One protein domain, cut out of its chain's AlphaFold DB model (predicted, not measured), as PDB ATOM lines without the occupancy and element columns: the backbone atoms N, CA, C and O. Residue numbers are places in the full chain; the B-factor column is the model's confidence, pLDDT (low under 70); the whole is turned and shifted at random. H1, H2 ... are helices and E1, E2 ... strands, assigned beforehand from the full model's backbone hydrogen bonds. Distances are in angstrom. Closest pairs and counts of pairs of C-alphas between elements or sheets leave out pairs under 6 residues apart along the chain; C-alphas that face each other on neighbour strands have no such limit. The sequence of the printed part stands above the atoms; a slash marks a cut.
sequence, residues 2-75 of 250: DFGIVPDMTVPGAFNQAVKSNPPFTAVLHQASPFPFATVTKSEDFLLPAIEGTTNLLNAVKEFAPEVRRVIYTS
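This is residues 2 to 75 of the 250 residues of the protein "Related to dihydroflavonol-4-reductase" of Phialocephala subalpina (UniProt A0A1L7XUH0). With little regular structure, a long helix, H1, runs along a rod near a small parallel sheet, E1 = E2; unnamed residues 9 to 16 pack on H1, and residues 38 to 44 stick out. The order is E1, H1, E2, with 29 of 74 printed residues in named elements. The class is mixed; the whole is compact, with radius of gyration of the C-alphas 13.0 A and spans 43 by 21 by 19 A.

E1, residues 27 to 30, begins at C-alpha (-15.890, -35.104, 5.434). E2 is residues 70 to 73. H1, residues 44 to 64, measures 29.0 A and ends at C-alpha (-10.786, -38.163, -6.208).

E1 and E2 are parallel at 10 degrees; N 28 and O 70 are 2.9 A apart, within hydrogen-bond range. E1, H1, E2 form a strand-helix-strand unit, a helix between two parallel neighbour strands, with a right-handed crossover. The closest C-alphas of E1 and H1, His 30 and Thr 54, are 7.8 A apart. H1 and E2 are near each other, with 6 pairs of C-alphas within 10 A. In H1, 15 of 17 O i to N i+4 pairs are within range.

The farthest C-alphas, Pro 23 and Thr 41, are 42.9 A apart. The printed part has no cut. E1 to H1 is a long link, H1 to E2 a tight one. Residues 35 to 44 have pLDDT under 70.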
ATOM      1  N   ASP A   2      -6.022 -45.275  10.497       88.25
ATOM      2  CA  ASP A   2      -5.163 -45.425   9.325       88.25
ATOM      3  C   ASP A   2      -4.515 -44.075   9.018       88.25
ATOM      4  O   ASP A   2      -5.078 -43.029   9.348       88.25
ATOM      5  N   PHE A   3      -3.330 -44.089   8.413       91.69
ATOM      6  CA  PHE A   3      -2.602 -42.874   8.064       91.69
ATOM      7  C   PHE A   3      -2.193 -42.897   6.590       91.69
ATOM      8  O   PHE A   3      -1.760 -43.920   6.063       91.69
ATOM      9  N   GLY A   4      -2.328 -41.746   5.932       92.06
ATOM     10  CA  GLY A   4      -1.747 -41.467   4.623       92.06
ATOM     11  C   GLY A   4      -0.601 -40.476   4.786       92.06
ATOM     12  O   GLY A   4      -0.687 -39.559   5.601       92.06
ATOM     13  N   ILE A   5       0.480 -40.662   4.034       94.50
ATOM     14  CA  ILE A   5       1.638 -39.768   4.087       94.50
ATOM     15  C   ILE A   5       1.516 -38.757   2.948       94.50
ATOM     16  O   ILE A   5       1.484 -39.140   1.781       94.50
ATOM     17  N   VAL A   6       1.481 -37.474   3.301       96.31
ATOM     18  CA  VAL A   6       1.601 -36.342   2.374       96.31
ATOM     19  C   VAL A   6       2.874 -35.595   2.773       96.31
ATOM     20  O   VAL A   6       2.822 -34.792   3.702       96.31
ATOM     21  N   PRO A   7       4.034 -35.911   2.165       93.62
ATOM     22  CA  PRO A   7       5.323 -35.365   2.601       93.62
ATOM     23  C   PRO A   7       5.407 -33.846   2.451       93.62
ATOM     24  O   PRO A   7       6.053 -33.182   3.254       93.62
ATOM     25  N   ASP A   8       4.751 -33.320   1.419       93.94
ATOM     26  CA  ASP A   8       4.708 -31.901   1.104       93.94
ATOM     27  C   ASP A   8       3.355 -31.572   0.472       93.94
ATOM     28  O   ASP A   8       3.023 -32.056  -0.611       93.94
ATOM     29  N   MET A   9       2.554 -30.774   1.174       94.50
ATOM     30  CA  MET A   9       1.216 -30.384   0.732       94.50
ATOM     31  C   MET A   9       1.214 -29.340  -0.390       94.50
ATOM     32  O   MET A   9       0.191 -29.169  -1.053       94.50
ATOM     33  N   THR A  10       2.334 -28.651  -0.613       92.62
ATOM     34  CA  THR A  10       2.449 -27.596  -1.634       92.62
ATOM     35  C   THR A  10       2.593 -28.170  -3.047       92.62
ATOM     36  O   THR A  10       2.248 -27.519  -4.031       92.62
ATOM     37  N   VAL A  11       3.001 -29.438  -3.163       95.75
ATOM     38  CA  VAL A  11       3.183 -30.114  -4.451       95.75
ATOM     39  C   VAL A  11       1.830 -30.368  -5.139       95.75
ATOM     40  O   VAL A  11       0.928 -30.954  -4.528       95.75
ATOM     41  N   PRO A  12       1.668 -30.019  -6.431       97.12
ATOM     42  CA  PRO A  12       0.463 -30.347  -7.185       97.12
ATOM     43  C   PRO A  12       0.112 -31.836  -7.102       97.12
ATOM     44  O   PRO A  12       0.926 -32.709  -7.400       97.12
ATOM     45  N   GLY A  13      -1.120 -32.132  -6.692       96.44
ATOM     46  CA  GLY A  13      -1.603 -33.505  -6.529       96.44
ATOM     47  C   GLY A  13      -1.120 -34.228  -5.264       96.44
ATOM     48  O   GLY A  13      -1.370 -35.428  -5.135       96.44
ATOM     49  N   ALA A  14      -0.490 -33.525  -4.313       96.81
ATOM     50  CA  ALA A  14       0.001 -34.071  -3.042       96.81
ATOM     51  C   ALA A  14      -1.034 -34.930  -2.291       96.81
ATOM     52  O   ALA A  14      -0.699 -35.944  -1.680       96.81
ATOM     53  N   PHE A  15      -2.311 -34.553  -2.379       97.88
ATOM     54  CA  PHE A  15      -3.407 -35.219  -1.679       97.88
ATOM     55  C   PHE A  15      -4.122 -36.301  -2.502       97.88
ATOM     56  O   PHE A  15      -4.956 -37.013  -1.947       97.88
ATOM     57  N   ASN A  16      -3.800 -36.486  -3.791       97.56
ATOM     58  CA  ASN A  16      -4.576 -37.327  -4.719       97.56
ATOM     59  C   ASN A  16      -4.753 -38.777  -4.250       97.56
ATOM     60  O   ASN A  16      -5.774 -39.400  -4.541       97.56
ATOM     61  N   GLN A  17      -3.755 -39.333  -3.560       96.69
ATOM     62  CA  GLN A  17      -3.860 -40.669  -2.967       96.69
ATOM     63  C   GLN A  17      -4.436 -40.623  -1.552       96.69
ATOM     64  O   GLN A  17      -5.245 -41.474  -1.204       96.69
ATOM     65  N   ALA A  18      -4.067 -39.617  -0.754       96.12
ATOM     66  CA  ALA A  18      -4.467 -39.511   0.647       96.12
ATOM     67  C   ALA A  18      -5.982 -39.326   0.843       96.12
ATOM     68  O   ALA A  18      -6.511 -39.721   1.877       96.12
ATOM     69  N   VAL A  19      -6.682 -38.746  -0.138       96.56
ATOM     70  CA  VAL A  19      -8.142 -38.547  -0.071       96.56
ATOM     71  C   VAL A  19      -8.951 -39.773  -0.507       96.56
ATOM     72  O   VAL A  19     -10.163 -39.791  -0.310       96.56
ATOM     73  N   LYS A  20      -8.314 -40.799  -1.086       95.25
ATOM     74  CA  LYS A  20      -8.989 -42.037  -1.496       95.25
ATOM     75  C   LYS A  20      -9.052 -43.000  -0.317       95.25
ATOM     76  O   LYS A  20      -8.026 -43.321   0.278       95.25
ATOM     77  N   SER A  21     -10.238 -43.512  -0.011       94.56
ATOM     78  CA  SER A  21     -10.436 -44.444   1.103       94.56
ATOM     79  C   SER A  21     -11.557 -45.446   0.846       94.56
ATOM     80  O   SER A  21     -12.400 -45.259  -0.031       94.56
ATOM     81  N   ASN A  22     -11.537 -46.543   1.607       92.94
ATOM     82  CA  ASN A  22     -12.601 -47.539   1.630       92.94
ATOM     83  C   ASN A  22     -12.878 -47.966   3.089       92.94
ATOM     84  O   ASN A  22     -12.018 -48.617   3.684       92.94
ATOM     85  N   PRO A  23     -14.043 -47.628   3.674       94.25
ATOM     86  CA  PRO A  23     -15.128 -46.851   3.067       94.25
ATOM     87  C   PRO A  23     -14.703 -45.404   2.742       94.25
ATOM     88  O   PRO A  23     -13.773 -44.899   3.372       94.25
ATOM     89  N   PRO A  24     -15.360 -44.746   1.766       96.00
ATOM     90  CA  PRO A  24     -14.985 -43.406   1.329       96.00
ATOM     91  C   PRO A  24     -15.211 -42.367   2.431       96.00
ATOM     92  O   PRO A  24     -16.152 -42.463   3.228       96.00
ATOM     93  N   PHE A  25     -14.367 -41.337   2.455       96.50
ATOM     94  CA  PHE A  25     -14.537 -40.212   3.366       96.50
ATOM     95  C   PHE A  25     -15.780 -39.399   3.002       96.50
ATOM     96  O   PHE A  25     -16.037 -39.103   1.840       96.50
ATOM     97  N   THR A  26     -16.526 -38.971   4.018       96.31
ATOM     98  CA  THR A  26     -17.698 -38.096   3.848       96.31
ATOM     99  C   THR A  26     -17.423 -36.652   4.260       96.31
ATOM    100  O   THR A  26     -18.212 -35.756   3.953       96.31
ATOM    101  N   ALA A  27     -16.320 -36.413   4.970       96.56
ATOM    102  CA  ALA A  27     -15.890 -35.104   5.434       96.56
ATOM    103  C   ALA A  27     -14.360 -35.035   5.507       96.56
ATOM    104  O   ALA A  27     -13.703 -36.047   5.746       96.56
ATOM    105  N   VAL A  28     -13.814 -33.832   5.347       97.19
ATOM    106  CA  VAL A  28     -12.386 -33.532   5.482       97.19
ATOM    107  C   VAL A  28     -12.210 -32.386   6.476       97.19
ATOM    108  O   VAL A  28     -12.856 -31.349   6.345       97.19
ATOM    109  N   LEU A  29     -11.329 -32.565   7.460       96.12
ATOM    110  CA  LEU A  29     -10.862 -31.501   8.352       96.12
ATOM    111  C   LEU A  29      -9.466 -31.073   7.884       96.12
ATOM    112  O   LEU A  29      -8.488 -31.783   8.111       96.12
ATOM    113  N   HIS A  30      -9.363 -29.933   7.207       95.81
ATOM    114  CA  HIS A  30      -8.082 -29.383   6.786       95.81
ATOM    115  C   HIS A  30      -7.504 -28.492   7.887       95.81
ATOM    116  O   HIS A  30      -7.947 -27.357   8.072       95.81
ATOM    117  N   GLN A  31      -6.548 -29.031   8.645       91.50
ATOM    118  CA  GLN A  31      -5.893 -28.322   9.756       91.50
ATOM    119  C   GLN A  31      -4.397 -28.082   9.539       91.50
ATOM    120  O   GLN A  31      -3.782 -27.320  10.279       91.50
ATOM    121  N   ALA A  32      -3.803 -28.732   8.537       87.06
ATOM    122  CA  ALA A  32      -2.412 -28.515   8.182       87.06
ATOM    123  C   ALA A  32      -2.264 -27.164   7.472       87.06
ATOM    124  O   ALA A  32      -2.990 -26.888   6.523       87.06
ATOM    125  N   SER A  33      -1.303 -26.360   7.913       83.25
ATOM    126  CA  SER A  33      -0.845 -25.162   7.213       83.25
ATOM    127  C   SER A  33       0.666 -25.059   7.403       83.25
ATOM    128  O   SER A  33       1.129 -25.198   8.539       83.25
ATOM    129  N   PRO A  34       1.458 -24.818   6.346       76.12
ATOM    130  CA  PRO A  34       2.880 -24.553   6.501       76.12
ATOM    131  C   PRO A  34       3.069 -23.295   7.355       76.12
ATOM    132  O   PRO A  34       2.522 -22.239   7.044       76.12
ATOM    133  N   PHE A  35       3.818 -23.413   8.452       67.69
ATOM    134  CA  PHE A  35       4.069 -22.307   9.385       67.69
ATOM    135  C   PHE A  35       5.577 -22.155   9.706       67.69
ATOM    136  O   PHE A  35       5.981 -22.244  10.865       67.69
ATOM    137  N   PRO A  36       6.453 -21.971   8.695       65.81
ATOM    138  CA  PRO A  36       7.914 -21.949   8.862       65.81
ATOM    139  C   PRO A  36       8.466 -20.618   9.431       65.81
ATOM    140  O   PRO A  36       9.361 -20.005   8.849       65.81
ATOM    141  N   PHE A  37       7.967 -20.163  10.588       61.03
ATOM    142  CA  PHE A  37       8.314 -18.855  11.185       61.03
ATOM    143  C   PHE A  37       9.817 -18.610  11.353       61.03
ATOM    144  O   PHE A  37      10.276 -17.482  11.195       61.03
ATOM    145  N   ALA A  38      10.584 -19.658  11.652       56.50
ATOM    146  CA  ALA A  38      12.012 -19.548  11.929       56.50
ATOM    147  C   ALA A  38      12.881 -19.309  10.679       56.50
ATOM    148  O   ALA A  38      14.038 -18.919  10.818       56.50
ATOM    149  N   THR A  39      12.366 -19.567   9.472       59.88
ATOM    150  CA  THR A  39      13.202 -19.671   8.260       59.88
ATOM    151  C   THR A  39      12.753 -18.794   7.097       59.88
ATOM    152  O   THR A  39      13.515 -18.623   6.149       59.88
ATOM    153  N   VAL A  40      11.543 -18.235   7.136       58.41
ATOM    154  CA  VAL A  40      11.032 -17.378   6.052       58.41
ATOM    155  C   VAL A  40      11.512 -15.948   6.188       58.41
ATOM    156  O   VAL A  40      11.648 -15.467   7.308       58.41
ATOM    157  N   THR A  41      11.733 -15.247   5.069       60.22
ATOM    158  CA  THR A  41      12.185 -13.836   5.057       60.22
ATOM    159  C   THR A  41      11.250 -12.899   4.294       60.22
ATOM    160  O   THR A  41      11.372 -11.679   4.428       60.22
ATOM    161  N   LYS A  42      10.276 -13.448   3.562       64.75
ATOM    162  CA  LYS A  42       9.272 -12.700   2.799       64.75
ATOM    163  C   LYS A  42       7.870 -13.218   3.108       64.75
ATOM    164  O   LYS A  42       7.711 -14.363   3.522       64.75
ATOM    165  N   SER A  43       6.856 -12.374   2.923       63.31
ATOM    166  CA  SER A  43       5.443 -12.756   3.076       63.31
ATOM    167  C   SER A  43       5.045 -13.870   2.102       63.31
ATOM    168  O   SER A  43       4.322 -14.791   2.470       63.31
ATOM    169  N   GLU A  44       5.587 -13.833   0.887       68.56
ATOM    170  CA  GLU A  44       5.391 -14.832  -0.171       68.56
ATOM    171  C   GLU A  44       5.723 -16.258   0.301       68.56
ATOM    172  O   GLU A  44       4.965 -17.187   0.024       68.56
ATOM    173  N   ASP A  45       6.790 -16.419   1.091       70.19
ATOM    174  CA  ASP A  45       7.237 -17.711   1.635       70.19
ATOM    175  C   ASP A  45       6.260 -18.296   2.680       70.19
ATOM    176  O   ASP A  45       6.389 -19.450   3.087       70.19
ATOM    177  N   PHE A  46       5.308 -17.491   3.156       71.38
ATOM    178  CA  PHE A  46       4.264 -17.892   4.095       71.38
ATOM    179  C   PHE A  46       2.923 -18.107   3.386       71.38
ATOM    180  O   PHE A  46       2.236 -19.105   3.606       71.38
ATOM    181  N   LEU A  47       2.564 -17.175   2.505       77.62
ATOM    182  CA  LEU A  47       1.261 -17.135   1.851       77.62
ATOM    183  C   LEU A  47       1.135 -18.180   0.755       77.62
ATOM    184  O   LEU A  47       0.126 -18.883   0.703       77.62
ATOM    185  N   LEU A  48       2.151 -18.303  -0.104       82.50
ATOM    186  CA  LEU A  48       2.095 -19.236  -1.224       82.50
ATOM    187  C   LEU A  48       1.931 -20.680  -0.731       82.50
ATOM    188  O   LEU A  48       0.973 -21.316  -1.165       82.50
ATOM    189  N   PRO A  49       2.703 -21.178   0.258       86.88
ATOM    190  CA  PRO A  49       2.496 -22.530   0.774       86.88
ATOM    191  C   PRO A  49       1.110 -22.768   1.393       86.88
ATOM    192  O   PRO A  49       0.555 -23.861   1.259       86.88
ATOM    193  N   ALA A  50       0.526 -21.764   2.060       85.75
ATOM    194  CA  ALA A  50      -0.826 -21.865   2.611       85.75
ATOM    195  C   ALA A  50      -1.891 -21.930   1.500       85.75
ATOM    196  O   ALA A  50      -2.808 -22.758   1.562       85.75
ATOM    197  N   ILE A  51      -1.745 -21.101   0.460       88.81
ATOM    198  CA  ILE A  51      -2.624 -21.079  -0.718       88.81
ATOM    199  C   ILE A  51      -2.514 -22.400  -1.483       88.81
ATOM    200  O   ILE A  51      -3.526 -23.055  -1.743       88.81
ATOM    201  N   GLU A  52      -1.299 -22.817  -1.825       93.19
ATOM    202  CA  GLU A  52      -1.020 -24.038  -2.583       93.19
ATOM    203  C   GLU A  52      -1.485 -25.273  -1.817       93.19
ATOM    204  O   GLU A  52      -2.239 -26.084  -2.350       93.19
ATOM    205  N   GLY A  53      -1.138 -25.384  -0.536       94.00
ATOM    206  CA  GLY A  53      -1.554 -26.510   0.288       94.00
ATOM    207  C   GLY A  53      -3.075 -26.652   0.401       94.00
ATOM    208  O   GLY A  53      -3.608 -27.756   0.241       94.00
ATOM    209  N   THR A  54      -3.783 -25.534   0.585       95.06
ATOM    210  CA  THR A  54      -5.252 -25.521   0.642       95.06
ATOM    211  C   THR A  54      -5.868 -25.879  -0.711       95.06
ATOM    212  O   THR A  54      -6.753 -26.734  -0.796       95.06
ATOM    213  N   THR A  55      -5.406 -25.250  -1.793       96.50
ATOM    214  CA  THR A  55      -5.958 -25.467  -3.140       96.50
ATOM    215  C   THR A  55      -5.681 -26.877  -3.657       96.50
ATOM    216  O   THR A  55      -6.581 -27.493  -4.230       96.50
ATOM    217  N   ASN A  56      -4.501 -27.440  -3.389       97.75
ATOM    218  CA  ASN A  56      -4.164 -28.823  -3.726       97.75
ATOM    219  C   ASN A  56      -5.108 -29.821  -3.052       97.75
ATOM    220  O   ASN A  56      -5.577 -30.751  -3.711       97.75
ATOM    221  N   LEU A  57      -5.429 -29.625  -1.769       97.81
ATOM    222  CA  LEU A  57      -6.393 -30.482  -1.082       97.81
ATOM    223  C   LEU A  57      -7.791 -30.352  -1.691       97.81
ATOM    224  O   LEU A  57      -8.425 -31.366  -1.973       97.81
ATOM    225  N   LEU A  58      -8.278 -29.126  -1.901       97.56
ATOM    226  CA  LEU A  58      -9.619 -28.899  -2.448       97.56
ATOM    227  C   LEU A  58      -9.771 -29.500  -3.853       97.56
ATOM    228  O   LEU A  58     -10.790 -30.130  -4.143       97.56
ATOM    229  N   ASN A  59      -8.745 -29.365  -4.697       98.12
ATOM    230  CA  ASN A  59      -8.709 -29.986  -6.019       98.12
ATOM    231  C   ASN A  59      -8.716 -31.517  -5.920       98.12
ATOM    232  O   ASN A  59      -9.517 -32.164  -6.592       98.12
ATOM    233  N   ALA A  60      -7.898 -32.096  -5.035       98.25
ATOM    234  CA  ALA A  60      -7.857 -33.540  -4.836       98.25
ATOM    235  C   ALA A  60      -9.196 -34.095  -4.327       98.25
ATOM    236  O   ALA A  60      -9.666 -35.112  -4.830       98.25
ATOM    237  N   VAL A  61      -9.841 -33.420  -3.369       98.19
ATOM    238  CA  VAL A  61     -11.171 -33.804  -2.869       98.19
ATOM    239  C   VAL A  61     -12.197 -33.776  -4.000       98.19
ATOM    240  O   VAL A  61     -12.926 -34.746  -4.188       98.19
ATOM    241  N   LYS A  62     -12.218 -32.695  -4.790       97.50
ATOM    242  CA  LYS A  62     -13.136 -32.537  -5.924       97.50
ATOM    243  C   LYS A  62     -12.978 -33.645  -6.972       97.50
ATOM    244  O   LYS A  62     -13.976 -34.074  -7.542       97.50
ATOM    245  N   GLU A  63     -11.747 -34.064  -7.255       98.12
ATOM    246  CA  GLU A  63     -11.449 -35.022  -8.326       98.12
ATOM    247  C   GLU A  63     -11.509 -36.487  -7.868       98.12
ATOM    248  O   GLU A  63     -11.994 -37.344  -8.606       98.12
ATOM    249  N   PHE A  64     -11.040 -36.788  -6.655       97.94
ATOM    250  CA  PHE A  64     -10.786 -38.163  -6.208       97.94
ATOM    251  C   PHE A  64     -11.624 -38.619  -5.010       97.94
ATOM    252  O   PHE A  64     -11.544 -39.798  -4.661       97.94
ATOM    253  N   ALA A  65     -12.408 -37.734  -4.388       97.56
ATOM    254  CA  ALA A  65     -13.262 -38.063  -3.246       97.56
ATOM    255  C   ALA A  65     -14.672 -37.443  -3.380       97.56
ATOM    256  O   ALA A  65     -15.080 -36.640  -2.535       97.56
ATOM    257  N   PRO A  66     -15.433 -37.787  -4.440       96.44
ATOM    258  CA  PRO A  66     -16.737 -37.179  -4.731       96.44
ATOM    259  C   PRO A  66     -17.801 -37.415  -3.643       96.44
ATOM    260  O   PRO A  66     -18.814 -36.718  -3.605       96.44
ATOM    261  N   GLU A  67     -17.594 -38.379  -2.745       97.88
ATOM    262  CA  GLU A  67     -18.459 -38.656  -1.598       97.88
ATOM    263  C   GLU A  67     -18.274 -37.663  -0.440       97.88
ATOM    264  O   GLU A  67     -19.126 -37.607   0.457       97.88
ATOM    265  N   VAL A  68     -17.202 -36.860  -0.447       97.75
ATOM    266  CA  VAL A  68     -16.970 -35.815   0.553       97.75
ATOM    267  C   VAL A  68     -18.013 -34.714   0.392       97.75
ATOM    268  O   VAL A  68     -18.115 -34.055  -0.638       97.75
ATOM    269  N   ARG A  69     -18.779 -34.470   1.458       95.12
ATOM    270  CA  ARG A  69     -19.854 -33.462   1.493       95.12
ATOM    271  C   ARG A  69     -19.465 -32.196   2.247       95.12
ATOM    272  O   ARG A  69     -20.171 -31.194   2.173       95.12
ATOM    273  N   ARG A  70     -18.385 -32.253   3.028       95.69
ATOM    274  CA  ARG A  70     -17.926 -31.170   3.904       95.69
ATOM    275  C   ARG A  70     -16.414 -31.092   3.883       95.69
ATOM    276  O   ARG A  70     -15.748 -32.091   4.144       95.69
ATOM    277  N   VAL A  71     -15.892 -29.891   3.688       97.38
ATOM    278  CA  VAL A  71     -14.503 -29.568   4.003       97.38
ATOM    279  C   VAL A  71     -14.531 -28.474   5.062       97.38
ATOM    280  O   VAL A  71     -15.089 -27.406   4.824       97.38
ATOM    281  N   ILE A  72     -13.980 -28.757   6.238       97.12
ATOM    282  CA  ILE A  72     -13.804 -27.776   7.309       97.12
ATOM    283  C   ILE A  72     -12.362 -27.299   7.239       97.12
ATOM    284  O   ILE A  72     -11.441 -28.094   7.415       97.12
ATOM    285  N   TYR A  73     -12.173 -26.018   6.952       95.50
ATOM    286  CA  TYR A  73     -10.858 -25.403   6.831       95.50
ATOM    287  C   TYR A  73     -10.512 -24.628   8.100       95.50
ATOM    288  O   TYR A  73     -11.272 -23.756   8.529       95.50
ATOM    289  N   THR A  74      -9.357 -24.936   8.686       92.94
ATOM    290  CA  THR A  74      -8.833 -24.201   9.839       92.94
ATOM    291  C   THR A  74      -8.187 -22.915   9.344       92.94
ATOM    292  O   THR A  74      -7.043 -22.911   8.904       92.94
ATOM    293  N   SER A  75      -8.946 -21.825   9.390       91.44
ATOM    294  CA  SER A  75      -8.419 -20.477   9.172       91.44
ATOM    295  C   SER A  75      -7.925 -19.875  10.497       91.44
ATOM    296  O   SER A  75      -7.693 -20.588  11.472       91.44
TER     297      SER A  75